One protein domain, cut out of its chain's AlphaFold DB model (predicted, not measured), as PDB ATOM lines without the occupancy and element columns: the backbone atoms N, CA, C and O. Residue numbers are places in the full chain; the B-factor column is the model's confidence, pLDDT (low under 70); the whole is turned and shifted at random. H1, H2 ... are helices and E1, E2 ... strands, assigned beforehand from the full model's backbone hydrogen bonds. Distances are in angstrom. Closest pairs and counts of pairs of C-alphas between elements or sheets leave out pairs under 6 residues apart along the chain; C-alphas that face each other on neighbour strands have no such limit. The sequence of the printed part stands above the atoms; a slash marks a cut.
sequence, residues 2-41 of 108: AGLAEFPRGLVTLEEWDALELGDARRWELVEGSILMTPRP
ATOM      1  N   ALA A   2      26.300  53.593  36.360       52.59
ATOM      2  CA  ALA A   2      26.245  54.028  37.745       52.59
ATOM      3  C   ALA A   2      27.634  54.055  38.399       52.59
ATOM      4  O   ALA A   2      28.434  53.123  38.260       52.59
ATOM      5  N   GLY A   3      27.948  55.158  39.076       57.88
ATOM      6  CA  GLY A   3      29.131  55.265  39.929       57.88
ATOM      7  C   GLY A   3      28.859  54.681  41.319       57.88
ATOM      8  O   GLY A   3      27.711  54.589  41.734       57.88
ATOM      9  N   LEU A   4      29.911  54.362  42.092       57.84
ATOM     10  CA  LEU A   4      29.789  53.841  43.472       57.84
ATOM     11  C   LEU A   4      28.877  54.690  44.391       57.84
ATOM     12  O   LEU A   4      28.350  54.187  45.376       57.84
ATOM     13  N   ALA A   5      28.699  55.975  44.074       57.31
ATOM     14  CA  ALA A   5      27.868  56.911  44.824       57.31
ATOM     15  C   ALA A   5      26.349  56.757  44.592       57.31
ATOM     16  O   ALA A   5      25.580  57.295  45.386       57.31
ATOM     17  N   GLU A   6      25.925  56.052  43.537       67.06
ATOM     18  CA  GLU A   6      24.512  55.855  43.165       67.06
ATOM     19  C   GLU A   6      23.919  54.547  43.710       67.06
ATOM     20  O   GLU A   6      22.724  54.308  43.563       67.06
ATOM     21  N   PHE A   7      24.728  53.711  44.368       72.62
ATOM     22  CA  PHE A   7      24.231  52.469  44.953       72.62
ATOM     23  C   PHE A   7      23.369  52.711  46.198       72.62
ATOM     24  O   PHE A   7      23.638  53.648  46.965       72.62
ATOM     25  N   PRO A   8      22.370  51.840  46.444       74.31
ATOM     26  CA  PRO A   8      21.597  51.862  47.676       74.31
ATOM     27  C   PRO A   8      22.523  51.838  48.896       74.31
ATOM     28  O   PRO A   8      23.476  51.059  48.969       74.31
ATOM     29  N   ARG A   9      22.251  52.705  49.874       72.19
ATOM     30  CA  ARG A   9      22.971  52.700  51.149       72.19
ATOM     31  C   ARG A   9      22.258  51.748  52.100       72.19
ATOM     32  O   ARG A   9      21.227  52.111  52.657       72.19
ATOM     33  N   GLY A  10      22.807  50.555  52.289       81.19
ATOM     34  CA  GLY A  10      22.238  49.539  53.173       81.19
ATOM     35  C   GLY A  10      22.457  48.130  52.637       81.19
ATOM     36  O   GLY A  10      23.199  47.944  51.676       81.19
ATOM     37  N   LEU A  11      21.815  47.155  53.280       88.12
ATOM     38  CA  LEU A  11      21.753  45.792  52.763       88.12
ATOM     39  C   LEU A  11      20.783  45.752  51.578       88.12
ATOM     40  O   LEU A  11      19.674  46.271  51.682       88.12
ATOM     41  N   VAL A  12      21.222  45.147  50.482       90.12
ATOM     42  CA  VAL A  12      20.497  45.011  49.219       90.12
ATOM     43  C   VAL A  12      20.004  43.576  49.083       90.12
ATOM     44  O   VAL A  12      20.762  42.623  49.267       90.12
ATOM     45  N   THR A  13      18.722  43.414  48.782       90.00
ATOM     46  CA  THR A  13      18.125  42.109  48.482       90.00
ATOM     47  C   THR A  13      18.481  41.645  47.066       90.00
ATOM     48  O   THR A  13      18.892  42.440  46.225       90.00
ATOM     49  N   LEU A  14      18.295  40.353  46.769       88.00
ATOM     50  CA  LEU A  14      18.487  39.838  45.403       88.00
ATOM     51  C   LEU A  14      17.529  40.496  44.395       88.00
ATOM     52  O   LEU A  14      17.929  40.798  43.280       88.00
ATOM     53  N   GLU A  15      16.288  40.769  44.802       89.44
ATOM     54  CA  GLU A  15      15.283  41.413  43.945       89.44
ATOM     55  C   GLU A  15      15.676  42.853  43.594       89.44
ATOM     56  O   GLU A  15      15.549  43.279  42.447       89.44
ATOM     57  N   GLU A  16      16.190  43.605  44.570       89.94
ATOM     58  CA  GLU A  16      16.715  44.952  44.336       89.94
ATOM     59  C   GLU A  16      17.987  44.928  43.487       89.94
ATOM     60  O   GLU A  16      18.160  45.808  42.648       89.94
ATOM     61  N   TRP A  17      18.859  43.934  43.682       88.88
ATOM     62  CA  TRP A  17      20.063  43.724  42.879       88.88
ATOM     63  C   TRP A  17      19.741  43.484  41.401       88.88
ATOM     64  O   TRP A  17      20.314  44.157  40.546       88.88
ATOM     65  N   ASP A  18      18.788  42.597  41.109       88.12
ATOM     66  CA  ASP A  18      18.362  42.274  39.741       88.12
ATOM     67  C   ASP A  18      17.758  43.489  39.011       88.12
ATOM     68  O   ASP A  18      17.744  43.543  37.780       88.12
ATOM     69  N   ALA A  19      17.269  44.484  39.759       88.94
ATOM     70  CA  ALA A  19      16.728  45.726  39.218       88.94
ATOM     71  C   ALA A  19      17.798  46.803  38.932       88.94
ATOM     72  O   ALA A  19      17.466  47.858  38.384       88.94
ATOM     73  N   LEU A  20      19.066  46.584  39.306       86.81
ATOM     74  CA  LEU A  20      20.134  47.562  39.098       86.81
ATOM     75  C   LEU A  20      20.649  47.551  37.653       86.81
ATOM     76  O   LEU A  20      21.077  46.530  37.123       86.81
ATOM     77  N   GLU A  21      20.740  48.734  37.045       83.69
ATOM     78  CA  GLU A  21      21.425  48.917  35.762       83.69
ATOM     79  C   GLU A  21      22.939  49.078  35.973       83.69
ATOM     80  O   GLU A  21      23.493  50.186  36.033       83.69
ATOM     81  N   LEU A  22      23.619  47.943  36.118       80.62
ATOM     82  CA  LEU A  22      25.064  47.894  36.296       80.62
ATOM     83  C   LEU A  22      25.792  47.932  34.960       80.62
ATOM     84  O   LEU A  22      25.328  47.448  33.937       80.62
ATOM     85  N   GLY A  23      26.966  48.547  34.981       77.00
ATOM     86  CA  GLY A  23      27.813  48.640  33.808       77.00
ATOM     87  C   GLY A  23      28.824  47.506  33.703       77.00
ATOM     88  O   GLY A  23      29.595  47.298  34.638       77.00
ATOM     89  N   ASP A  24      28.938  46.907  32.520       75.19
ATOM     90  CA  ASP A  24      29.746  45.704  32.239       75.19
ATOM     91  C   ASP A  24      31.267  45.926  32.316       75.19
ATOM     92  O   ASP A  24      32.076  45.002  32.247       75.19
ATOM     93  N   ALA A  25      31.708  47.181  32.431       78.31
ATOM     94  CA  ALA A  25      33.129  47.525  32.443       78.31
ATOM     95  C   ALA A  25      33.876  47.016  33.692       78.31
ATOM     96  O   ALA A  25      35.119  47.005  33.698       78.31
ATOM     97  N   ARG A  26      33.124  46.673  34.744       79.62
ATOM     98  CA  ARG A  26      33.579  46.200  36.052       79.62
ATOM     99  C   ARG A  26      32.719  45.012  36.453       79.62
ATOM    100  O   ARG A  26      31.551  44.946  36.092       79.62
ATOM    101  N   ARG A  27      33.301  44.115  37.238       83.88
ATOM    102  CA  ARG A  27      32.562  43.018  37.847       83.88
ATOM    103  C   ARG A  27      31.988  43.503  39.171       83.88
ATOM    104  O   ARG A  27      32.720  44.077  39.981       83.88
ATOM    105  N   TRP A  28      30.695  43.295  39.349       88.38
ATOM    106  CA  TRP A  28      29.962  43.645  40.555       88.38
ATOM    107  C   TRP A  28      29.406  42.371  41.171       88.38
ATOM    108  O   TRP A  28      29.016  41.463  40.443       88.38
ATOM    109  N   GLU A  29      29.380  42.303  42.494       88.69
ATOM    110  CA  GLU A  29      28.902  41.135  43.229       88.69
ATOM    111  C   GLU A  29      28.053  41.580  44.417       88.69
ATOM    112  O   GLU A  29      28.387  42.562  45.085       88.69
ATOM    113  N   LEU A  30      26.982  40.837  44.698       88.88
ATOM    114  CA  LEU A  30      26.211  40.967  45.928       88.88
ATOM    115  C   LEU A  30      26.672  39.899  46.926       88.88
ATOM    116  O   LEU A  30      26.505  38.705  46.688       88.88
ATOM    117  N   VAL A  31      27.231  40.324  48.058       87.81
ATOM    118  CA  VAL A  31      27.737  39.430  49.109       87.81
ATOM    119  C   VAL A  31      27.119  39.821  50.441       87.81
ATOM    120  O   VAL A  31      27.393  40.908  50.945       87.81
ATOM    121  N   GLU A  32      26.291  38.943  51.015       84.88
ATOM    122  CA  GLU A  32      25.617  39.176  52.308       84.88
ATOM    123  C   GLU A  32      24.897  40.543  52.347       84.88
ATOM    124  O   GLU A  32      25.018  41.322  53.292       84.88
ATOM    125  N   GLY A  33      24.217  40.885  51.247       87.75
ATOM    126  CA  GLY A  33      23.527  42.163  51.062       87.75
ATOM    127  C   GLY A  33      24.428  43.369  50.767       87.75
ATOM    128  O   GLY A  33      23.923  44.466  50.559       87.75
ATOM    129  N   SER A  34      25.749  43.209  50.721       88.19
ATOM    130  CA  SER A  34      26.685  44.286  50.380       88.19
ATOM    131  C   SER A  34      27.090  44.218  48.911       88.19
ATOM    132  O   SER A  34      27.477  43.158  48.422       88.19
ATOM    133  N   ILE A  35      27.062  45.356  48.217       88.50
ATOM    134  CA  ILE A  35      27.537  45.444  46.834       88.50
ATOM    135  C   ILE A  35      29.044  45.674  46.826       88.50
ATOM    136  O   ILE A  35      29.547  46.663  47.366       88.50
ATOM    137  N   LEU A  36      29.761  44.770  46.170       86.94
ATOM    138  CA  LEU A  36      31.199  44.826  45.984       86.94
ATOM    139  C   LEU A  36      31.534  45.029  44.509       86.94
ATOM    140  O   LEU A  36      30.887  44.486  43.619       86.94
ATOM    141  N   MET A  37      32.589  45.795  44.252       85.75
ATOM    142  CA  MET A  37      33.208  45.872  42.934       85.75
ATOM    143  C   MET A  37      34.519  45.099  42.969       85.75
ATOM    144  O   MET A  37      35.362  45.357  43.832       85.75
ATOM    145  N   THR A  38      34.746  44.255  41.968       81.50
ATOM    146  CA  THR A  38      36.039  43.612  41.728       81.50
ATOM    147  C   THR A  38      36.781  44.361  40.613       81.50
ATOM    148  O   THR A  38      36.237  44.561  39.519       81.50
ATOM    149  N   PRO A  39      38.007  44.863  40.870       78.38
ATOM    150  CA  PRO A  39      38.749  45.632  39.881       78.38
ATOM    151  C   PRO A  39      39.203  44.729  38.736       78.38
ATOM    152  O   PRO A  39      39.255  43.506  38.864       78.38
ATOM    153  N   ARG A  40      39.596  45.338  37.611       83.19
ATOM    154  CA  ARG A  40      40.114  44.567  36.478       83.19
ATOM    155  C   ARG A  40      41.358  43.767  36.898       83.19
ATOM    156  O   ARG A  40      42.304  44.360  37.427       83.19
ATOM    157  N   PRO A  41      41.382  42.449  36.657       85.12
ATOM    158  CA  PRO A  41      42.510  41.598  37.011       85.12
ATOM    159  C   PRO A  41      43.780  42.000  36.251       85.12
ATOM    160  O   PRO A  41      43.747  42.376  35.080       85.12
TER     161      PRO A  41
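This is residues 2 to 41 of the 108 residues of an uncharacterized protein of Mycobacterium xenopi RIVM700367 (UniProt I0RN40). Little regular structure is here: a two-stranded hairpin, E1 and E2, forms a wall, the short helix H1 lies towards its turn end, and loops of residues 2 to 13 and 19 to 26 arch over one side. The printed part has 40 residues, with named elements in the order H1, E1, E2, and the sheet is antiparallel. The class is mixed, with 15 residues in named elements. The whole is compact, radius of gyration of the C-alphas 9.8 A, spanning 26 by 18 by 17 A.

Residues 2 to 13 hold no named element. H1, residues 14 to 18, has its O i to N i+4 pair within hydrogen-bond range. A short link leads to E1, residues 27 to 31; the closest C-alphas of H1 and E1 are those of Trp 17 and Leu 30, 7.4 A apart. A tight link joins E1 to E2, residues 34 to 38, a hairpin at 150 degrees between directions; N 29 and O 36 are 2.9 A apart, within hydrogen-bond range. H1 and E2 are apart.

H1 begins at C-alpha 14 (18.487, 39.838, 45.403) and is 6.2 A long. E1 and E2 are each 12.8 A long; E2 ends at C-alpha 38 (36.039, 43.612, 41.728).

The C-alphas farthest apart, of Glu 15 and Pro 41, are 28.1 A apart. The printed part has no cut. Residues 2 to 6 are under 70 in pLDDT.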